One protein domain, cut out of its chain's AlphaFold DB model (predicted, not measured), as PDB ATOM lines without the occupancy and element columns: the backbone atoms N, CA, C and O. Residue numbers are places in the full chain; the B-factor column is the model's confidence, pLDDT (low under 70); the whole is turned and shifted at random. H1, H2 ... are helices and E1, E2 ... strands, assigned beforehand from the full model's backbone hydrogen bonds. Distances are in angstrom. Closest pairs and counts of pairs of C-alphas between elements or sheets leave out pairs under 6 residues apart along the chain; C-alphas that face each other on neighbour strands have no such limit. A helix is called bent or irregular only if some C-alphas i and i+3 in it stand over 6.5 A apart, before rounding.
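AT A GLANCE: This is residues 119 to 282 of the 283 residues of the protein "SGNH domain-containing protein" of Caenorhabditis brenneri (UniProt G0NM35). At one end of the model a short sheet of strands E1, E2 and E3 has helices H2 and H6 on one face, making two layers; at the other end the short helices H3, H4 and H5 gather with strand E4. H7 lies between these ends, and H8 and H9 lead back from E4 to the sheet. The 164 printed residues hold nine named helices and four named strands, in the order H1 E1 H2 E2 H3 H4 H5 H6 E3 H7 E4 H8 H9; the sheet, E1 E2 E3, is parallel and the class mostly helix. The whole is compact, with a radius of gyration of the C-alphas of 17.7 A and spans of 54 by 44 by 28 A.

HOW THE PARTS SIT: Start at H1, residues 119 to 123, which is not on the sheet. Next come E1, residues 127 to 130, H2, residues 152 to 165, and E2, residues 171 to 175: a strand-helix-strand unit, two parallel neighbour strands with a helix between, its crossover right-handed. N 130 and O 173 are 2.8 A apart, within hydrogen-bond range. Then find H3, residues 183 to 186, H4, residues 189 to 194, and H5, residues 199 to 206; H4 and H5, a helical hairpin, only just touch, with 3 pairs of C-alphas within 8 A, the closest those of Met 193 and Pro 199 at 7.4 A. H6, residues 212 to 229, touches H2, the closest C-alphas being Tyr 154 and Arg 218 at 6.3 A. H6 is irregular, C-alphas 225 and 228 being 9.4 A apart, and has a kink of 53 degrees near residue 223. E3, residues 230 to 233, closes a second such unit, E2, H3 to H6, E3; N 233 and O 174 are 2.8 A apart, within hydrogen-bond range. H7, residues 236 to 239, touches no helix. E4, residues 258 to 260, pairs with no named strand; its closest C-alpha to H3 is Ala 260, 5.2 A from Ala 183. After H8, residues 266 to 271, H9, residues 273 to 280, only grazes the sheet with residues 275 to 279. Each O i to N i+4 pair is within hydrogen-bond range in H1, H2, H4, H5, H8 and H9, and 12 of 14 in H6; H3 and H7 are too short for one.

IN THESE COORDINATES: Find C-alpha 119 at (-8.143, 81.129, 47.690), where H1 begins. H2 measures 19.9 A, H6 23.2 A and E2 13.0 A. H9 ends at C-alpha 280, at (12.903, 80.657, 52.972).

THE WHOLE: The C-alphas of Ser 122 and Asn 195, the two farthest apart, are 55.2 A apart. The printed part has no cut; the links E1 to H2 and H7 to E4 are long. No printed residue is under 70 in pLDDT.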
ATOM      1  N   HIS A 119      -9.484  80.790  48.162       84.75
ATOM      2  CA  HIS A 119      -8.143  81.129  47.690       84.75
ATOM      3  C   HIS A 119      -7.197  79.931  47.693       84.75
ATOM      4  O   HIS A 119      -6.601  79.615  46.666       84.75
ATOM      5  N   LEU A 120      -7.119  79.179  48.795       88.00
ATOM      6  CA  LEU A 120      -6.268  77.987  48.826       88.00
ATOM      7  C   LEU A 120      -6.672  76.960  47.760       88.00
ATOM      8  O   LEU A 120      -5.807  76.363  47.120       88.00
ATOM      9  N   LYS A 121      -7.978  76.768  47.538       90.19
ATOM     10  CA  LYS A 121      -8.494  75.847  46.511       90.19
ATOM     11  C   LYS A 121      -8.155  76.279  45.088       90.19
ATOM     12  O   LYS A 121      -7.935  75.409  44.241       90.19
ATOM     13  N   SER A 122      -8.179  77.581  44.807       89.69
ATOM     14  CA  SER A 122      -7.937  78.119  43.467       89.69
ATOM     15  C   SER A 122      -6.441  78.227  43.160       89.69
ATOM     16  O   SER A 122      -6.004  77.797  42.092       89.69
ATOM     17  N   GLU A 123      -5.652  78.728  44.107       88.94
ATOM     18  CA  GLU A 123      -4.224  79.004  43.933       88.94
ATOM     19  C   GLU A 123      -3.365  77.740  44.054       88.94
ATOM     20  O   GLU A 123      -2.379  77.596  43.318       88.94
ATOM     21  N   LYS A 124      -3.777  76.810  44.932       90.62
ATOM     22  CA  LYS A 124      -3.089  75.550  45.260       90.62
ATOM     23  C   LYS A 124      -1.595  75.756  45.538       90.62
ATOM     24  O   LYS A 124      -0.759  75.294  44.755       90.62
ATOM     25  N   PRO A 125      -1.245  76.490  46.606       92.38
ATOM     26  CA  PRO A 125       0.136  76.871  46.849       92.38
ATOM     27  C   PRO A 125       1.018  75.675  47.211       92.38
ATOM     28  O   PRO A 125       0.575  74.694  47.818       92.38
ATOM     29  N   ASP A 126       2.305  75.788  46.893       91.69
ATOM     30  CA  ASP A 126       3.314  74.821  47.319       91.69
ATOM     31  C   ASP A 126       3.533  74.913  48.835       91.69
ATOM     32  O   ASP A 126       3.576  73.901  49.542       91.69
ATOM     33  N   TYR A 127       3.583  76.151  49.330       93.69
ATOM     34  CA  TYR A 127       3.773  76.505  50.730       93.69
ATOM     35  C   TYR A 127       2.794  77.607  51.139       93.69
ATOM     36  O   TYR A 127       2.558  78.549  50.381       93.69
ATOM     37  N   ALA A 128       2.271  77.530  52.361       92.31
ATOM     38  CA  ALA A 128       1.438  78.584  52.936       92.31
ATOM     39  C   ALA A 128       1.953  79.002  54.312       92.31
ATOM     40  O   ALA A 128       2.498  78.178  55.049       92.31
ATOM     41  N   PHE A 129       1.743  80.269  54.664       92.12
ATOM     42  CA  PHE A 129       2.186  80.848  55.931       92.12
ATOM     43  C   PHE A 129       1.024  81.513  56.662       92.12
ATOM     44  O   PHE A 129       0.367  82.397  56.114       92.12
ATOM     45  N   ILE A 130       0.796  81.116  57.911       89.00
ATOM     46  CA  ILE A 130      -0.222  81.686  58.790       89.00
ATOM     47  C   ILE A 130       0.456  82.547  59.856       89.00
ATOM     48  O   ILE A 130       1.101  82.037  60.774       89.00
ATOM     49  N   PHE A 131       0.245  83.859  59.747       85.31
ATOM     50  CA  PHE A 131       0.595  84.848  60.760       85.31
ATOM     51  C   PHE A 131      -0.690  85.272  61.458       85.31
ATOM     52  O   PHE A 131      -1.445  86.102  60.954       85.31
ATOM     53  N   THR A 132      -0.979  84.668  62.604       77.31
ATOM     54  CA  THR A 132      -2.218  84.949  63.325       77.31
ATOM     55  C   THR A 132      -1.964  85.251  64.786       77.31
ATOM     56  O   THR A 132      -1.058  84.707  65.414       77.31
ATOM     57  N   ARG A 133      -2.834  86.093  65.344       81.06
ATOM     58  CA  ARG A 133      -3.071  86.119  66.786       81.06
ATOM     59  C   ARG A 133      -3.632  84.766  67.253       81.06
ATOM     60  O   ARG A 133      -4.107  83.978  66.434       81.06
ATOM     61  N   TYR A 134      -3.561  84.516  68.556       87.62
ATOM     62  CA  TYR A 134      -3.922  83.230  69.162       87.62
ATOM     63  C   TYR A 134      -4.974  83.342  70.284       87.62
ATOM     64  O   TYR A 134      -5.124  82.438  71.098       87.62
ATOM     65  N   ILE A 135      -5.703  84.454  70.352       87.00
ATOM     66  CA  ILE A 135      -6.639  84.803  71.429       87.00
ATOM     67  C   ILE A 135      -7.732  83.737  71.591       87.00
ATOM     68  O   ILE A 135      -7.934  83.220  72.694       87.00
ATOM     69  N   SER A 136      -8.433  83.359  70.513       89.12
ATOM     70  CA  SER A 136      -9.544  82.400  70.649       89.12
ATOM     71  C   SER A 136      -9.012  80.994  70.920       89.12
ATOM     72  O   SER A 136      -9.534  80.274  71.771       89.12
ATOM     73  N   ILE A 137      -7.910  80.625  70.263       92.19
ATOM     74  CA  ILE A 137      -7.239  79.340  70.493       92.19
ATOM     75  C   ILE A 137      -6.413  79.311  71.782       92.19
ATOM     76  O   ILE A 137      -5.799  78.294  72.087       92.19
ATOM     77  N   GLY A 138      -6.378  80.384  72.560       93.81
ATOM     78  CA  GLY A 138      -5.714  80.426  73.854       93.81
ATOM     79  C   GLY A 138      -6.683  80.374  75.033       93.81
ATOM     80  O   GLY A 138      -6.247  80.288  76.179       93.81
ATOM     81  N   GLN A 139      -7.996  80.350  74.779       93.12
ATOM     82  CA  GLN A 139      -8.994  80.168  75.835       93.12
ATOM     83  C   GLN A 139      -8.760  78.855  76.594       93.12
ATOM     84  O   GLN A 139      -8.422  77.849  75.960       93.12
ATOM     85  N   PRO A 140      -8.952  78.816  77.924       94.25
ATOM     86  CA  PRO A 140      -8.773  77.593  78.700       94.25
ATOM     87  C   PRO A 140      -9.691  76.474  78.196       94.25
ATOM     88  O   PRO A 140     -10.645  76.703  77.446       94.25
ATOM     89  N   PHE A 141      -9.420  75.238  78.619       94.88
ATOM     90  CA  PHE A 141     -10.358  74.156  78.350       94.88
ATOM     91  C   PHE A 141     -11.754  74.491  78.899       94.88
ATOM     92  O   PHE A 141     -11.871  75.065  79.988       94.88
ATOM     93  N   PRO A 142     -12.823  74.099  78.182       93.88
ATOM     94  CA  PRO A 142     -14.159  74.116  78.750       93.88
ATOM     95  C   PRO A 142     -14.229  73.288  80.038       93.88
ATOM     96  O   PRO A 142     -13.426  72.380  80.272       93.88
ATOM     97  N   LYS A 143     -15.238  73.563  80.870       94.38
ATOM     98  CA  LYS A 143     -15.484  72.769  82.082       94.38
ATOM     99  C   LYS A 143     -15.581  71.278  81.730       94.38
ATOM    100  O   LYS A 143     -16.258  70.915  80.774       94.38
ATOM    101  N   ASN A 144     -14.937  70.433  82.537       94.94
ATOM    102  CA  ASN A 144     -14.886  68.968  82.392       94.94
ATOM    103  C   ASN A 144     -14.152  68.441  81.144       94.94
ATOM    104  O   ASN A 144     -14.202  67.242  80.870       94.94
ATOM    105  N   VAL A 145     -13.444  69.300  80.407       95.25
ATOM    106  CA  VAL A 145     -12.554  68.892  79.317       95.25
ATOM    107  C   VAL A 145     -11.114  68.908  79.819       95.25
ATOM    108  O   VAL A 145     -10.652  69.900  80.375       95.25
ATOM    109  N   THR A 146     -10.400  67.802  79.625       93.88
ATOM    110  CA  THR A 146      -9.008  67.641  80.087       93.88
ATOM    111  C   THR A 146      -8.058  67.160  78.995       93.88
ATOM    112  O   THR A 146      -6.864  67.002  79.246       93.88
ATOM    113  N   SER A 147      -8.563  66.920  77.786       96.50
ATOM    114  CA  SER A 147      -7.813  66.310  76.694       96.50
ATOM    115  C   SER A 147      -8.194  66.928  75.350       96.50
ATOM    116  O   SER A 147      -9.318  67.397  75.160       96.50
ATOM    117  N   PHE A 148      -7.250  66.947  74.406       96.81
ATOM    118  CA  PHE A 148      -7.428  67.621  73.117       96.81
ATOM    119  C   PHE A 148      -8.465  66.954  72.209       96.81
ATOM    120  O   PHE A 148      -9.149  67.644  71.458       96.81
ATOM    121  N   ASP A 149      -8.642  65.635  72.294       95.81
ATOM    122  CA  ASP A 149      -9.704  64.897  71.593       95.81
ATOM    123  C   ASP A 149     -11.109  65.391  71.976       95.81
ATOM    124  O   ASP A 149     -12.022  65.356  71.154       95.81
ATOM    125  N   LYS A 150     -11.262  65.920  73.197       96.44
ATOM    126  CA  LYS A 150     -12.517  66.474  73.724       96.44
ATOM    127  C   LYS A 150     -12.550  68.000  73.742       96.44
ATOM    128  O   LYS A 150     -13.550  68.571  74.168       96.44
ATOM    129  N   ASP A 151     -11.482  68.665  73.309       96.81
ATOM    130  CA  ASP A 151     -11.413  70.122  73.255       96.81
ATOM    131  C   ASP A 151     -12.072  70.642  71.971       96.81
ATOM    132  O   ASP A 151     -11.479  70.526  70.897       96.81
ATOM    133  N   PRO A 152     -13.275  71.247  72.045       94.75
ATOM    134  CA  PRO A 152     -13.984  71.716  70.859       94.75
ATOM    135  C   PRO A 152     -13.195  72.783  70.095       94.75
ATOM    136  O   PRO A 152     -13.245  72.815  68.865       94.75
ATOM    137  N   THR A 153     -12.424  73.618  70.798       94.00
ATOM    138  CA  THR A 153     -11.576  74.637  70.170       94.00
ATOM    139  C   THR A 153     -10.499  73.974  69.327       94.00
ATOM    140  O   THR A 153     -10.324  74.312  68.157       94.00
ATOM    141  N   TYR A 154      -9.828  72.972  69.896       96.56
ATOM    142  CA  TYR A 154      -8.812  72.212  69.183       96.56
ATOM    143  C   TYR A 154      -9.395  71.398  68.023       96.56
ATOM    144  O   TYR A 154      -8.804  71.380  66.950       96.56
ATOM    145  N   GLN A 155     -10.561  70.765  68.182       96.81
ATOM    146  CA  GLN A 155     -11.174  69.992  67.095       96.81
ATOM    147  C   GLN A 155     -11.547  70.876  65.895       96.81
ATOM    148  O   GLN A 155     -11.309  70.487  64.751       96.81
ATOM    149  N   ILE A 156     -12.065  72.087  66.132       93.56
ATOM    150  CA  ILE A 156     -12.318  73.067  65.062       93.56
ATOM    151  C   ILE A 156     -11.001  73.469  64.390       93.56
ATOM    152  O   ILE A 156     -10.886  73.400  63.167       93.56
ATOM    153  N   MET A 157      -9.998  73.816  65.198       94.06
ATOM    154  CA  MET A 157      -8.665  74.211  64.742       94.06
ATOM    155  C   MET A 157      -7.993  73.141  63.880       94.06
ATOM    156  O   MET A 157      -7.462  73.425  62.802       94.06
ATOM    157  N   LYS A 158      -8.070  71.887  64.326       96.31
ATOM    158  CA  LYS A 158      -7.584  70.712  63.613       96.31
ATOM    159  C   LYS A 158      -8.308  70.555  62.281       96.31
ATOM    160  O   LYS A 158      -7.658  70.558  61.241       96.31
ATOM    161  N   ASN A 159      -9.638  70.480  62.288       95.00
ATOM    162  CA  ASN A 159     -10.423  70.277  61.067       95.00
ATOM    163  C   ASN A 159     -10.155  71.364  60.019       95.00
ATOM    164  O   ASN A 159      -9.977  71.049  58.841       95.00
ATOM    165  N   GLN A 160     -10.060  72.624  60.448       92.19
ATOM    166  CA  GLN A 160      -9.754  73.731  59.547       92.19
ATOM    167  C   GLN A 160      -8.335  73.626  58.973       92.19
ATOM    168  O   GLN A 160      -8.142  73.775  57.769       92.19
ATOM    169  N   THR A 161      -7.348  73.273  59.799       94.62
ATOM    170  CA  THR A 161      -5.969  73.051  59.335       94.62
ATOM    171  C   THR A 161      -5.894  71.936  58.292       94.62
ATOM    172  O   THR A 161      -5.285  72.112  57.239       94.62
ATOM    173  N   PHE A 162      -6.540  70.792  58.538       96.25
ATOM    174  CA  PHE A 162      -6.549  69.675  57.587       96.25
ATOM    175  C   PHE A 162      -7.251  70.038  56.271       96.25
ATOM    176  O   PHE A 162      -6.807  69.631  55.195       96.25
ATOM    177  N   LYS A 163      -8.298  70.866  56.335       94.00
ATOM    178  CA  LYS A 163      -8.946  71.428  55.147       94.00
ATOM    179  C   LYS A 163      -7.986  72.305  54.336       94.00
ATOM    180  O   LYS A 163      -7.928  72.149  53.117       94.00
ATOM    181  N   TYR A 164      -7.181  73.152  54.975       93.12
ATOM    182  CA  TYR A 164      -6.146  73.936  54.289       93.12
ATOM    183  C   TYR A 164      -5.066  73.054  53.668       93.12
ATOM    184  O   TYR A 164      -4.773  73.179  52.479       93.12
ATOM    185  N   LEU A 165      -4.535  72.101  54.437       95.62
ATOM    186  CA  LEU A 165      -3.497  71.174  53.983       95.62
ATOM    187  C   LEU A 165      -3.917  70.350  52.762       95.62
ATOM    188  O   LEU A 165      -3.056  69.992  51.961       95.62
ATOM    189  N   SER A 166      -5.215  70.080  52.582       96.00
ATOM    190  CA  SER A 166      -5.725  69.387  51.388       96.00
ATOM    191  C   SER A 166      -5.494  70.150  50.074       96.00
ATOM    192  O   SER A 166      -5.502  69.537  49.011       96.00
ATOM    193  N   ASN A 167      -5.251  71.465  50.145       95.50
ATOM    194  CA  ASN A 167      -5.000  72.330  48.989       95.50
ATOM    195  C   ASN A 167      -3.554  72.849  48.913       95.50
ATOM    196  O   ASN A 167      -3.180  73.457  47.916       95.50
ATOM    197  N   ILE A 168      -2.741  72.608  49.944       95.25
ATOM    198  CA  ILE A 168      -1.321  72.984  49.991       95.25
ATOM    199  C   ILE A 168      -0.489  71.769  49.572       95.25
ATOM    200  O   ILE A 168      -0.735  70.673  50.077       95.25
ATOM    201  N   LYS A 169       0.511  71.929  48.700       95.12
ATOM    202  CA  LYS A 169       1.309  70.795  48.197       95.12
ATOM    203  C   LYS A 169       2.283  70.242  49.238       95.12
ATOM    204  O   LYS A 169       2.290  69.038  49.482       95.12
ATOM    205  N   TYR A 170       3.075  71.109  49.871       96.00
ATOM    206  CA  TYR A 170       4.153  70.702  50.774       96.00
ATOM    207  C   TYR A 170       3.828  71.036  52.230       96.00
ATOM    208  O   TYR A 170       3.314  70.180  52.959       96.00
ATOM    209  N   LYS A 171       4.097  72.271  52.673       97.06
ATOM    210  CA  LYS A 171       4.071  72.633  54.100       97.06
ATOM    211  C   LYS A 171       3.219  73.861  54.394       97.06
ATOM    212  O   LYS A 171       3.187  74.819  53.625       97.06
ATOM    213  N   LEU A 172       2.569  73.815  55.551       95.81
ATOM    214  CA  LEU A 172       1.925  74.945  56.199       95.81
ATOM    215  C   LEU A 172       2.810  75.414  57.358       95.81
ATOM    216  O   LEU A 172       3.037  74.674  58.315       95.81
ATOM    217  N   PHE A 173       3.294  76.644  57.275       96.81
ATOM    218  CA  PHE A 173       4.029  77.301  58.346       96.81
ATOM    219  C   PHE A 173       3.052  78.079  59.221       96.81
ATOM    220  O   PHE A 173       2.227  78.836  58.709       96.81
ATOM    221  N   ILE A 174       3.131  77.896  60.534       95.38
ATOM    222  CA  ILE A 174       2.243  78.541  61.503       95.38
ATOM    223  C   ILE A 174       3.121  79.274  62.504       95.38
ATOM    224  O   ILE A 174       3.938  78.644  63.172       95.38
ATOM    225  N   LEU A 175       2.960  80.593  62.614       95.00
ATOM    226  CA  LEU A 175       3.608  81.359  63.673       95.00
ATOM    227  C   LEU A 175       3.084  80.880  65.034       95.00
ATOM    228  O   LEU A 175       1.886  80.969  65.310       95.00
ATOM    229  N   ASP A 176       3.975  80.346  65.869       96.19
ATOM    230  CA  ASP A 176       3.627  79.924  67.219       96.19
ATOM    231  C   ASP A 176       3.378  81.146  68.115       96.19
ATOM    232  O   ASP A 176       3.847  82.256  67.856       96.19
ATOM    233  N   ALA A 177       2.610  80.952  69.182       94.69
ATOM    234  CA  ALA A 177       2.264  82.030  70.086       94.69
ATOM    235  C   ALA A 177       3.513  82.538  70.825       94.69
ATOM    236  O   ALA A 177       4.333  81.744  71.294       94.69
ATOM    237  N   ILE A 178       3.601  83.861  70.986       94.81
ATOM    238  CA  ILE A 178       4.478  84.566  71.935       94.81
ATOM    239  C   ILE A 178       3.610  85.381  72.893       94.81
ATOM    240  O   ILE A 178       2.573  85.855  72.443       94.81
ATOM    241  N   PRO A 179       3.986  85.573  74.171       94.81
ATOM    242  CA  PRO A 179       3.179  86.350  75.111       94.81
ATOM    243  C   PRO A 179       2.819  87.733  74.563       94.81
ATOM    244  O   PRO A 179       3.621  88.357  73.866       94.81
ATOM    245  N   ARG A 180       1.636  88.245  74.896       92.25
ATOM    246  CA  ARG A 180       1.197  89.557  74.410       92.25
ATOM    247  C   ARG A 180       1.922  90.677  75.144       92.25
ATOM    248  O   ARG A 180       2.539  90.471  76.188       92.25
ATOM    249  N   THR A 181       1.782  91.886  74.618       91.75
ATOM    250  CA  THR A 181       2.179  93.109  75.314       91.75
ATOM    251  C   THR A 181       0.984  93.794  75.970       91.75
ATOM    252  O   THR A 181      -0.157  93.691  75.515       91.75
ATOM    253  N   ILE A 182       1.244  94.560  77.025       89.00
ATOM    254  CA  ILE A 182       0.256  95.438  77.651       89.00
ATOM    255  C   ILE A 182       0.304  96.793  76.936       89.00
ATOM    256  O   ILE A 182       1.229  97.579  77.134       89.00
ATOM    257  N   ALA A 183      -0.709  97.093  76.111       82.62
ATOM    258  CA  ALA A 183      -0.726  98.289  75.254       82.62
ATOM    259  C   ALA A 183      -0.484  99.607  76.008       82.62
ATOM    260  O   ALA A 183       0.260 100.462  75.535       82.62
ATOM    261  N   ALA A 184      -1.073  99.760  77.199       81.25
ATOM    262  CA  ALA A 184      -0.917 100.963  78.020       81.25
ATOM    263  C   ALA A 184       0.525 101.192  78.511       81.25
ATOM    264  O   ALA A 184       0.869 102.298  78.939       81.25
ATOM    265  N   ALA A 185       1.348 100.145  78.485       81.31
ATOM    266  CA  ALA A 185       2.720 100.186  78.942       81.31
ATOM    267  C   ALA A 185       3.677 100.537  77.789       81.31
ATOM    268  O   ALA A 185       4.552 101.364  78.007       81.31
ATOM    269  N   ILE A 186       3.461 100.036  76.563       82.88
ATOM    270  CA  ILE A 186       4.372 100.163  75.397       82.88
ATOM    271  C   ILE A 186       4.999 101.560  75.241       82.88
ATOM    272  O   ILE A 186       6.219 101.692  75.169       82.88
ATOM    273  N   ASN A 187       4.193 102.625  75.262       78.94
ATOM    274  CA  ASN A 187       4.680 103.993  75.031       78.94
ATOM    275  C   ASN A 187       5.503 104.577  76.199       78.94
ATOM    276  O   ASN A 187       5.987 105.703  76.113       78.94
ATOM    277  N   LYS A 188       5.650 103.842  77.305       83.06
ATOM    278  CA  LYS A 188       6.343 104.279  78.523       83.06
ATOM    279  C   LYS A 188       7.747 103.686  78.672       83.06
ATOM    280  O   LYS A 188       8.466 104.129  79.566       83.06
ATOM    281  N   PHE A 189       8.160 102.741  77.817       82.69
ATOM    282  CA  PHE A 189       9.483 102.098  77.906       82.69
ATOM    283  C   PHE A 189      10.623 103.114  77.945       82.69
ATOM    284  O   PHE A 189      11.406 103.113  78.891       82.69
ATOM    285  N   GLY A 190      10.669 104.029  76.971       82.25
ATOM    286  CA  GLY A 190      11.729 105.035  76.888       82.25
ATOM    287  C   GLY A 190      11.826 105.911  78.140       82.25
ATOM    288  O   GLY A 190      12.924 106.198  78.608       82.25
ATOM    289  N   ALA A 191      10.689 106.280  78.741       86.75
ATOM    290  CA  ALA A 191      10.668 107.074  79.969       86.75
ATOM    291  C   ALA A 191      11.197 106.286  81.180       86.75
ATOM    292  O   ALA A 191      12.018 106.801  81.937       86.75
ATOM    293  N   PHE A 192      10.771 105.031  81.355       89.56
ATOM    294  CA  PHE A 192      11.257 104.203  82.461       89.56
ATOM    295  C   PHE A 192      12.743 103.855  82.328       89.56
ATOM    296  O   PHE A 192      13.467 103.913  83.324       89.56
ATOM    297  N   MET A 193      13.198 103.551  81.111       88.12
ATOM    298  CA  MET A 193      14.607 103.291  80.807       88.12
ATOM    299  C   MET A 193      15.469 104.526  81.080       88.12
ATOM    300  O   MET A 193      16.489 104.420  81.755       88.12
ATOM    301  N   LYS A 194      15.025 105.719  80.655       89.62
ATOM    302  CA  LYS A 194      15.717 106.987  80.947       89.62
ATOM    303  C   LYS A 194      15.852 107.249  82.451       89.62
ATOM    304  O   LYS A 194      16.856 107.804  82.884       89.62
ATOM    305  N   ASN A 195      14.873 106.817  83.244       91.75
ATOM    306  CA  ASN A 195      14.901 106.932  84.703       91.75
ATOM    307  C   ASN A 195      15.731 105.833  85.397       91.75
ATOM    308  O   ASN A 195      15.722 105.757  86.624       91.75
ATOM    309  N   GLY A 196      16.429 104.975  84.645       91.62
ATOM    310  CA  GLY A 196      17.275 103.914  85.196       91.62
ATOM    311  C   GLY A 196      16.495 102.733  85.777       91.62
ATOM    312  O   GLY A 196      17.013 102.026  86.638       91.62
ATOM    313  N   THR A 197      15.247 102.519  85.343       93.38
ATOM    314  CA  THR A 197      14.463 101.356  85.785       93.38
ATOM    315  C   THR A 197      15.112 100.073  85.278       93.38
ATOM    316  O   THR A 197      15.430  99.973  84.095       93.38
ATOM    317  N   ASP A 198      15.267  99.080  86.157       94.00
ATOM    318  CA  ASP A 198      15.799  97.765  85.792       94.00
ATOM    319  C   ASP A 198      14.966  97.143  84.647       94.00
ATOM    320  O   ASP A 198      13.749  96.962  84.805       94.00
ATOM    321  N   PRO A 199      15.591  96.773  83.513       92.50
ATOM    322  CA  PRO A 199      14.916  96.108  82.405       92.50
ATOM    323  C   PRO A 199      14.093  94.878  82.812       92.50
ATOM    324  O   PRO A 199      13.040  94.644  82.232       92.50
ATOM    325  N   VAL A 200      14.501  94.114  83.833       94.94
ATOM    326  CA  VAL A 200      13.751  92.932  84.307       94.94
ATOM    327  C   VAL A 200      12.414  93.319  84.947       94.94
ATOM    328  O   VAL A 200      11.436  92.569  84.865       94.94
ATOM    329  N   VAL A 201      12.341  94.493  85.578       94.25
ATOM    330  CA  VAL A 201      11.080  95.040  86.102       94.25
ATOM    331  C   VAL A 201      10.157  95.417  84.945       94.25
ATOM    332  O   VAL A 201       8.958  95.130  85.000       94.25
ATOM    333  N   LEU A 202      10.712  95.996  83.878       92.19
ATOM    334  CA  LEU A 202       9.964  96.330  82.666       92.19
ATOM    335  C   LEU A 202       9.487  95.070  81.938       92.19
ATOM    336  O   LEU A 202       8.325  94.988  81.568       92.19
ATOM    337  N   ASP A 203      10.309  94.034  81.820       93.56
ATOM    338  CA  ASP A 203       9.878  92.773  81.213       93.56
ATOM    339  C   ASP A 203       8.599  92.228  81.895       93.56
ATOM    340  O   ASP A 203       7.625  91.863  81.240       93.56
ATOM    341  N   LYS A 204       8.548  92.247  83.234       91.94
ATOM    342  CA  LYS A 204       7.392  91.752  84.008       91.94
ATOM    343  C   LYS A 204       6.166  92.659  83.942       91.94
ATOM    344  O   LYS A 204       5.047  92.174  84.059       91.94
ATOM    345  N   MET A 205       6.365  93.968  83.807       89.81
ATOM    346  CA  MET A 205       5.270  94.940  83.782       89.81
ATOM    347  C   MET A 205       4.547  94.974  82.429       89.81
ATOM    348  O   MET A 205       3.401  95.413  82.368       89.81
ATOM    349  N   PHE A 206       5.202  94.545  81.349       88.31
ATOM    350  CA  PHE A 206       4.724  94.782  79.986       88.31
ATOM    351  C   PHE A 206       4.291  93.512  79.261       88.31
ATOM    352  O   PHE A 206       3.644  93.610  78.219       88.31
ATOM    353  N   VAL A 207       4.634  92.340  79.796       93.25
ATOM    354  CA  VAL A 207       4.321  91.047  79.193       93.25
ATOM    355  C   VAL A 207       3.051  90.468  79.812       93.25
ATOM    356  O   VAL A 207       2.941  90.327  81.027       93.25
ATOM    357  N   ASP A 208       2.104  90.092  78.956       92.88
ATOM    358  CA  ASP A 208       0.851  89.438  79.318       92.88
ATOM    359  C   ASP A 208       0.836  87.985  78.815       92.88
ATOM    360  O   ASP A 208       0.804  87.708  77.612       92.88
ATOM    361  N   PHE A 209       0.830  87.049  79.764       94.12
ATOM    362  CA  PHE A 209       0.789  85.606  79.511       94.12
ATOM    363  C   PHE A 209      -0.631  85.046  79.373       94.12
ATOM    364  O   PHE A 209      -0.801  83.837  79.199       94.12
ATOM    365  N   THR A 210      -1.660  85.891  79.444       93.06
ATOM    366  CA  THR A 210      -3.041  85.470  79.212       93.06
ATOM    367  C   THR A 210      -3.138  84.748  77.870       93.06
ATOM    368  O   THR A 210      -2.587  85.206  76.867       93.06
ATOM    369  N   GLU A 211      -3.813  83.594  77.867       93.75
ATOM    370  CA  GLU A 211      -4.085  82.750  76.688       93.75
ATOM    371  C   GLU A 211      -2.849  82.105  76.014       93.75
ATOM    372  O   GLU A 211      -2.987  81.138  75.265       93.75
ATOM    373  N   TYR A 212      -1.637  82.567  76.325       95.31
ATOM    374  CA  TYR A 212      -0.382  82.145  75.697       95.31
ATOM    375  C   TYR A 212      -0.100  80.646  75.848       95.31
ATOM    376  O   TYR A 212       0.125  79.943  74.861       95.31
ATOM    377  N   GLU A 213      -0.133  80.127  77.077       96.50
ATOM    378  CA  GLU A 213       0.264  78.738  77.331       96.50
ATOM    379  C   GLU A 213      -0.672  77.734  76.658       96.50
ATOM    380  O   GLU A 213      -0.231  76.708  76.135       96.50
ATOM    381  N   MET A 214      -1.977  78.013  76.675       97.00
ATOM    382  CA  MET A 214      -2.970  77.129  76.073       97.00
ATOM    383  C   MET A 214      -2.895  77.171  74.544       97.00
ATOM    384  O   MET A 214      -3.015  76.124  73.907       97.00
ATOM    385  N   ALA A 215      -2.619  78.341  73.959       96.38
ATOM    386  CA  ALA A 215      -2.381  78.463  72.526       96.38
ATOM    387  C   ALA A 215      -1.181  77.624  72.075       96.38
ATOM    388  O   ALA A 215      -1.325  76.793  71.177       96.38
ATOM    389  N   ARG A 216      -0.032  77.736  72.759       97.56
ATOM    390  CA  ARG A 216       1.150  76.907  72.455       97.56
ATOM    391  C   ARG A 216       0.873  75.418  72.619       97.56
ATOM    392  O   ARG A 216       1.293  74.613  71.793       97.56
ATOM    393  N   LYS A 217       0.117  75.030  73.651       97.88
ATOM    394  CA  LYS A 217      -0.335  73.643  73.854       97.88
ATOM    395  C   LYS A 217      -1.156  73.130  72.661       97.88
ATOM    396  O   LYS A 217      -0.903  72.018  72.198       97.88
ATOM    397  N   ARG A 218      -2.091  73.931  72.134       97.75
ATOM    398  CA  ARG A 218      -2.887  73.575  70.943       97.75
ATOM    399  C   ARG A 218      -2.048  73.545  69.666       97.75
ATOM    400  O   ARG A 218      -2.190  72.598  68.899       97.75
ATOM    401  N   HIS A 219      -1.154  74.508  69.448       97.50
ATOM    402  CA  HIS A 219      -0.221  74.487  68.315       97.50
ATOM    403  C   HIS A 219       0.697  73.263  68.348       97.50
ATOM    404  O   HIS A 219       0.842  72.580  67.337       97.50
ATOM    405  N   ALA A 220       1.258  72.930  69.511       97.88
ATOM    406  CA  ALA A 220       2.101  71.753  69.677       97.88
ATOM    407  C   ALA A 220       1.332  70.453  69.405       97.88
ATOM    408  O   ALA A 220       1.870  69.544  68.774       97.88
ATOM    409  N   GLN A 221       0.074  70.351  69.852       98.19
ATOM    410  CA  GLN A 221      -0.763  69.200  69.515       98.19
ATOM    411  C   GLN A 221      -1.086  69.156  68.014       98.19
ATOM    412  O   GLN A 221      -1.008  68.088  67.415       98.19
ATOM    413  N   LEU A 222      -1.368  70.304  67.394       97.56
ATOM    414  CA  LEU A 222      -1.632  70.382  65.960       97.56
ATOM    415  C   LEU A 222      -0.430  69.904  65.149       97.56
ATOM    416  O   LEU A 222      -0.591  69.040  64.296       97.56
ATOM    417  N   ALA A 223       0.769  70.401  65.461       97.31
ATOM    418  CA  ALA A 223       2.006  70.003  64.796       97.31
ATOM    419  C   ALA A 223       2.274  68.492  64.907       97.31
ATOM    420  O   ALA A 223       2.739  67.881  63.949       97.31
ATOM    421  N   LYS A 224       1.923  67.864  66.039       98.00
ATOM    422  CA  LYS A 224       1.967  66.396  66.170       98.00
ATOM    423  C   LYS A 224       0.971  65.716  65.235       98.00
ATOM    424  O   LYS A 224       1.328  64.745  64.577       98.00
ATOM    425  N   ASP A 225      -0.258  66.222  65.168       97.94
ATOM    426  CA  ASP A 225      -1.337  65.604  64.397       97.94
ATOM    427  C   ASP A 225      -1.134  65.720  62.873       97.94
ATOM    428  O   ASP A 225      -1.476  64.780  62.159       97.94
ATOM    429  N   CYS A 226      -0.588  66.829  62.355       96.56
ATOM    430  CA  CYS A 226      -0.269  66.977  60.922       96.56
ATOM    431  C   CYS A 226       1.173  66.595  60.544       96.56
ATOM    432  O   CYS A 226       1.507  66.590  59.355       96.56
ATOM    433  N   GLY A 227       2.017  66.238  61.514       96.44
ATOM    434  CA  GLY A 227       3.390  65.789  61.280       96.44
ATOM    435  C   GLY A 227       4.227  66.815  60.511       96.44
ATOM    436  O   GLY A 227       4.081  68.021  60.683       96.44
ATOM    437  N   GLU A 228       5.080  66.338  59.602       95.44
ATOM    438  CA  GLU A 228       6.014  67.182  58.833       95.44
ATOM    439  C   GLU A 228       5.337  68.212  57.912       95.44
ATOM    440  O   GLU A 228       6.000  69.113  57.387       95.44
ATOM    441  N   ARG A 229       4.020  68.084  57.699       96.31
ATOM    442  CA  ARG A 229       3.236  69.021  56.894       96.31
ATOM    443  C   ARG A 229       2.962  70.341  57.604       96.31
ATOM    444  O   ARG A 229       2.713  71.325  56.909       96.31
ATOM    445  N   CYS A 230       3.016  70.384  58.934       97.38
ATOM    446  CA  CYS A 230       2.934  71.631  59.688       97.38
ATOM    447  C   CYS A 230       4.269  71.949  60.341       97.38
ATOM    448  O   CYS A 230       4.831  71.133  61.067       97.38
ATOM    449  N   VAL A 231       4.740  73.173  60.143       97.19
ATOM    450  CA  VAL A 231       5.960  73.663  60.777       97.19
ATOM    451  C   VAL A 231       5.602  74.855  61.646       97.19
ATOM    452  O   VAL A 231       5.111  75.867  61.148       97.19
ATOM    453  N   LEU A 232       5.845  74.732  62.949       97.12
ATOM    454  CA  LEU A 232       5.725  75.860  63.863       97.12
ATOM    455  C   LEU A 232       6.940  76.772  63.695       97.12
ATOM    456  O   LEU A 232       8.080  76.311  63.744       97.12
ATOM    457  N   VAL A 233       6.683  78.058  63.495       97.19
ATOM    458  CA  VAL A 233       7.702  79.105  63.458       97.19
ATOM    459  C   VAL A 233       7.715  79.767  64.823       97.19
ATOM    460  O   VAL A 233       6.719  80.364  65.217       97.19
ATOM    461  N   ASP A 234       8.809  79.619  65.569       96.38
ATOM    462  CA  ASP A 234       8.867  80.038  66.967       96.38
ATOM    463  C   ASP A 234       9.702  81.306  67.142       96.38
ATOM    464  O   ASP A 234      10.891  81.328  66.834       96.38
ATOM    465  N   TYR A 235       9.075  82.352  67.671       96.50
ATOM    466  CA  TYR A 235       9.737  83.605  68.029       96.50
ATOM    467  C   TYR A 235      10.218  83.640  69.484       96.50
ATOM    468  O   TYR A 235      10.889  84.593  69.872       96.50
ATOM    469  N   VAL A 236       9.899  82.641  70.319       96.56
ATOM    470  CA  VAL A 236      10.364  82.613  71.719       96.56
ATOM    471  C   VAL A 236      11.883  82.782  71.839       96.56
ATOM    472  O   VAL A 236      12.284  83.584  72.682       96.56
ATOM    473  N   PRO A 237      12.734  82.129  71.020       97.19
ATOM    474  CA  PRO A 237      14.185  82.319  71.100       97.19
ATOM    475  C   PRO A 237      14.647  83.768  70.897       97.19
ATOM    476  O   PRO A 237      15.670  84.154  71.452       97.19
ATOM    477  N   GLU A 238      13.883  84.573  70.158       97.00
ATOM    478  CA  GLU A 238      14.234  85.962  69.833       97.00
ATOM    479  C   GLU A 238      13.895  86.949  70.952       97.00
ATOM    480  O   GLU A 238      14.443  88.050  70.999       97.00
ATOM    481  N   PHE A 239      12.984  86.571  71.850       96.50
ATOM    482  CA  PHE A 239      12.462  87.458  72.890       96.50
ATOM    483  C   PHE A 239      12.698  86.949  74.311       96.50
ATOM    484  O   PHE A 239      12.684  87.740  75.254       96.50
ATOM    485  N   TYR A 240      12.895  85.646  74.506       97.19
ATOM    486  CA  TYR A 240      13.068  85.065  75.831       97.19
ATOM    487  C   TYR A 240      14.525  85.116  76.284       97.19
ATOM    488  O   TYR A 240      15.409  84.474  75.719       97.19
ATOM    489  N   ASN A 241      14.773  85.824  77.381       95.62
ATOM    490  CA  ASN A 241      16.078  85.872  78.013       95.62
ATOM    491  C   ASN A 241      16.219  84.733  79.034       95.62
ATOM    492  O   ASN A 241      15.574  84.709  80.085       95.62
ATOM    493  N   ASN A 242      17.116  83.791  78.742       94.94
ATOM    494  CA  ASN A 242      17.318  82.610  79.578       94.94
ATOM    495  C   ASN A 242      18.008  82.904  80.925       94.94
ATOM    496  O   ASN A 242      17.854  82.114  81.859       94.94
ATOM    497  N   ALA A 243      18.760  84.002  81.040       95.50
ATOM    498  CA  ALA A 243      19.432  84.392  82.279       95.50
ATOM    499  C   ALA A 243      18.445  85.024  83.269       95.50
ATOM    500  O   ALA A 243      18.429  84.663  84.443       95.50
ATOM    501  N   THR A 244      17.583  85.919  82.785       95.12
ATOM    502  CA  THR A 244      16.602  86.636  83.616       95.12
ATOM    503  C   THR A 244      15.267  85.904  83.741       95.12
ATOM    504  O   THR A 244      14.464  86.247  84.607       95.12
ATOM    505  N   LYS A 245      15.034  84.879  82.910       96.12
ATOM    506  CA  LYS A 245      13.775  84.119  82.817       96.12
ATOM    507  C   LYS A 245      12.576  84.995  82.452       96.12
ATOM    508  O   LYS A 245      11.463  84.757  82.919       96.12
ATOM    509  N   THR A 246      12.797  85.997  81.608       96.62
ATOM    510  CA  THR A 246      11.786  86.977  81.200       96.62
ATOM    511  C   THR A 246      11.715  87.128  79.683       96.62
ATOM    512  O   THR A 246      12.662  86.802  78.974       96.62
ATOM    513  N   PHE A 247      10.579  87.620  79.182       96.75
ATOM    514  CA  PHE A 247      10.441  88.064  77.795       96.75
ATOM    515  C   PHE A 247      10.792  89.545  77.697       96.75
ATOM    516  O   PHE A 247      10.274  90.342  78.476       96.75
ATOM    517  N   ARG A 248      11.631  89.904  76.728       94.69
ATOM    518  CA  ARG A 248      12.039  91.282  76.465       94.69
ATOM    519  C   ARG A 248      11.521  91.738  75.112       94.69
ATOM    520  O   ARG A 248      11.868  91.169  74.083       94.69
ATOM    521  N   TYR A 249      10.712  92.794  75.123       93.88
ATOM    522  CA  TYR A 249      10.072  93.347  73.924       93.88
ATOM    523  C   TYR A 249      10.559  94.747  73.547       93.88
ATOM    524  O   TYR A 249       9.862  95.482  72.846       93.88
ATOM    525  N   PHE A 250      11.757  95.107  73.990       92.38
ATOM    526  CA  PHE A 250      12.419  96.363  73.672       92.38
ATOM    527  C   PHE A 250      13.931  96.150  73.574       92.38
ATOM    528  O   PHE A 250      14.469  95.230  74.196       92.38
ATOM    529  N   ASP A 251      14.601  96.991  72.795       91.81
ATOM    530  CA  ASP A 251      16.055  96.953  72.650       91.81
ATOM    531  C   ASP A 251      16.780  97.646  73.822       91.81
ATOM    532  O   ASP A 251      16.172  98.204  74.738       91.81
ATOM    533  N   GLU A 252      18.110  97.646  73.795       89.25
ATOM    534  CA  GLU A 252      18.939  98.274  74.834       89.25
ATOM    535  C   GLU A 252      18.730  99.794  74.957       89.25
ATOM    536  O   GLU A 252      19.006 100.377  76.005       89.25
ATOM    537  N   LYS A 253      18.208 100.439  73.907       87.62
ATOM    538  CA  LYS A 253      17.879 101.871  73.878       87.62
ATOM    539  C   LYS A 253      16.439 102.147  74.328       87.62
ATOM    540  O   LYS A 253      16.055 103.309  74.456       87.62
ATOM    541  N   GLY A 254      15.647 101.107  74.599       87.75
ATOM    542  CA  GLY A 254      14.249 101.210  75.009       87.75
ATOM    543  C   GLY A 254      13.259 101.352  73.848       87.75
ATOM    544  O   GLY A 254      12.103 101.712  74.090       87.75
ATOM    545  N   PHE A 255      13.668 101.082  72.604       89.56
ATOM    546  CA  PHE A 255      12.754 101.032  71.466       89.56
ATOM    547  C   PHE A 255      11.941  99.744  71.496       89.56
ATOM    548  O   PHE A 255      12.481  98.641  71.488       89.56
ATOM    549  N   SER A 256      10.619  99.887  71.507       91.31
ATOM    550  CA  SER A 256       9.701  98.751  71.531       91.31
ATOM    551  C   SER A 256       9.677  98.004  70.193       91.31
ATOM    552  O   SER A 256       9.501  98.597  69.122       91.31
ATOM    553  N   TYR A 257       9.724  96.675  70.261       93.69
ATOM    554  CA  TYR A 257       9.456  95.781  69.131       93.69
ATOM    555  C   TYR A 257       7.960  95.671  68.801       93.69
ATOM    556  O   TYR A 257       7.592  95.021  67.825       93.69
ATOM    557  N   HIS A 258       7.087  96.290  69.598       91.62
ATOM    558  CA  HIS A 258       5.633  96.261  69.435       91.62
ATOM    559  C   HIS A 258       5.038  97.673  69.413       91.62
ATOM    560  O   HIS A 258       5.480  98.552  70.151       91.62
ATOM    561  N   THR A 259       4.008  97.884  68.593       88.12
ATOM    562  CA  THR A 259       3.202  99.119  68.550       88.12
ATOM    563  C   THR A 259       1.882  98.980  69.309       88.12
ATOM    564  O   THR A 259       1.315  99.976  69.750       88.12
ATOM    565  N   ALA A 260       1.395  97.749  69.488       84.50
ATOM    566  CA  ALA A 260       0.191  97.414  70.248       84.50
ATOM    567  C   ALA A 260       0.249  95.953  70.743       84.50
ATOM    568  O   ALA A 260       1.196  95.235  70.432       84.50
ATOM    569  N   ILE A 261      -0.799  95.505  71.452       85.38
ATOM    570  CA  ILE A 261      -0.903  94.212  72.177       85.38
ATOM    571  C   ILE A 261      -0.255  93.028  71.441       85.38
ATOM    572  O   ILE A 261       0.492  92.255  72.038       85.38
ATOM    573  N   SER A 262      -0.532  92.886  70.145       83.75
ATOM    574  CA  SER A 262       0.001  91.810  69.297       83.75
ATOM    575  C   SER A 262       0.491  92.321  67.938       83.75
ATOM    576  O   SER A 262       0.565  91.551  66.987       83.75
ATOM    577  N   HIS A 263       0.785  93.619  67.829       86.75
ATOM    578  CA  HIS A 263       1.273  94.221  66.588       86.75
ATOM    579  C   HIS A 263       2.743  94.583  66.752       86.75
ATOM    580  O   HIS A 263       3.095  95.357  67.645       86.75
ATOM    581  N   MET A 264       3.589  94.026  65.888       89.44
ATOM    582  CA  MET A 264       5.014  94.339  65.870       89.44
ATOM    583  C   MET A 264       5.254  95.721  65.256       89.44
ATOM    584  O   MET A 264       4.551  96.142  64.337       89.44
ATOM    585  N   SER A 265       6.258  96.432  65.761       90.81
ATOM    586  CA  SER A 265       6.781  97.635  65.114       90.81
ATOM    587  C   SER A 265       7.636  97.254  63.899       90.81
ATOM    588  O   SER A 265       8.083  96.109  63.809       90.81
ATOM    589  N   PRO A 266       7.937  98.188  62.977       93.44
ATOM    590  CA  PRO A 266       8.930  97.943  61.928       93.44
ATOM    591  C   PRO A 266      10.272  97.458  62.496       93.44
ATOM    592  O   PRO A 266      10.890  96.554  61.943       93.44
ATOM    593  N   HIS A 267      10.672  97.995  63.652       94.00
ATOM    594  CA  HIS A 267      11.851  97.545  64.386       94.00
ATOM    595  C   HIS A 267      11.716  96.095  64.882       94.00
ATOM    596  O   HIS A 267      12.650  95.313  64.758       94.00
ATOM    597  N   GLY A 268      10.540  95.701  65.381       94.44
ATOM    598  CA  GLY A 268      10.257  94.309  65.737       94.44
ATOM    599  C   GLY A 268      10.271  93.361  64.540       94.44
ATOM    600  O   GLY A 268      10.786  92.255  64.653       94.44
ATOM    601  N   LEU A 269       9.738  93.784  63.392       94.19
ATOM    602  CA  LEU A 269       9.771  92.989  62.160       94.19
ATOM    603  C   LEU A 269      11.200  92.784  61.648       94.19
ATOM    604  O   LEU A 269      11.512  91.706  61.155       94.19
ATOM    605  N   GLU A 270      12.065  93.794  61.781       96.50
ATOM    606  CA  GLU A 270      13.503  93.650  61.530       96.50
ATOM    607  C   GLU A 270      14.127  92.628  62.485       96.50
ATOM    608  O   GLU A 270      14.813  91.716  62.034       96.50
ATOM    609  N   HIS A 271      13.824  92.734  63.785       96.69
ATOM    610  CA  HIS A 271      14.371  91.855  64.825       96.69
ATOM    611  C   HIS A 271      14.103  90.368  64.569       96.69
ATOM    612  O   HIS A 271      14.958  89.544  64.850       96.69
ATOM    613  N   VAL A 272      12.946  90.014  64.002       96.50
ATOM    614  CA  VAL A 272      12.586  88.614  63.687       96.50
ATOM    615  C   VAL A 272      12.777  88.248  62.211       96.50
ATOM    616  O   VAL A 272      12.398  87.152  61.789       96.50
ATOM    617  N   ARG A 273      13.334  89.143  61.383       95.50
ATOM    618  CA  ARG A 273      13.456  88.925  59.930       95.50
ATOM    619  C   ARG A 273      14.292  87.692  59.601       95.50
ATOM    620  O   ARG A 273      13.987  86.983  58.633       95.50
ATOM    621  N   HIS A 274      15.355  87.433  60.361       96.31
ATOM    622  CA  HIS A 274      16.242  86.295  60.112       96.31
ATOM    623  C   HIS A 274      15.505  84.963  60.249       96.31
ATOM    624  O   HIS A 274      15.748  84.080  59.435       96.31
ATOM    625  N   VAL A 275      14.534  84.853  61.165       96.56
ATOM    626  CA  VAL A 275      13.715  83.641  61.349       96.56
ATOM    627  C   VAL A 275      13.055  83.222  60.031       96.56
ATOM    628  O   VAL A 275      13.145  82.065  59.618       96.56
ATOM    629  N   TRP A 276      12.444  84.170  59.317       92.88
ATOM    630  CA  TRP A 276      11.811  83.896  58.021       92.88
ATOM    631  C   TRP A 276      12.815  83.717  56.903       92.88
ATOM    632  O   TRP A 276      12.643  82.844  56.057       92.88
ATOM    633  N   THR A 277      13.879  84.515  56.909       94.00
ATOM    634  CA  THR A 277      14.940  84.411  55.905       94.00
ATOM    635  C   THR A 277      15.563  83.013  55.922       94.00
ATOM    636  O   THR A 277      15.805  82.426  54.868       94.00
ATOM    637  N   ASP A 278      15.760  82.441  57.106       95.31
ATOM    638  CA  ASP A 278      16.320  81.104  57.283       95.31
ATOM    639  C   ASP A 278      15.340  79.988  56.930       95.31
ATOM    640  O   ASP A 278      15.774  78.923  56.488       95.31
ATOM    641  N   ILE A 279      14.032  80.213  57.089       93.50
ATOM    642  CA  ILE A 279      13.003  79.304  56.570       93.50
ATOM    643  C   ILE A 279      13.029  79.324  55.043       93.50
ATOM    644  O   ILE A 279      13.174  78.268  54.438       93.50
ATOM    645  N   CYS A 280      12.954  80.506  54.426       89.81
ATOM    646  CA  CYS A 280      12.903  80.657  52.972       89.81
ATOM    647  C   CYS A 280      14.133  80.073  52.267       89.81
ATOM    648  O   CYS A 280      13.998  79.496  51.196       89.81
ATOM    649  N   LYS A 281      15.324  80.152  52.876       92.94
ATOM    650  CA  LYS A 281      16.553  79.524  52.351       92.94
ATOM    651  C   LYS A 281      16.511  77.989  52.312       92.94
ATOM    652  O   LYS A 281      17.378  77.388  51.685       92.94
ATOM    653  N   LYS A 282      15.579  77.359  53.033       89.81
ATOM    654  CA  LYS A 282      15.451  75.898  53.173       89.81
ATOM    655  C   LYS A 282      14.268  75.319  52.383       89.81
ATOM    656  O   LYS A 282      14.036  74.114  52.493       89.81
TER     657      LYS A 282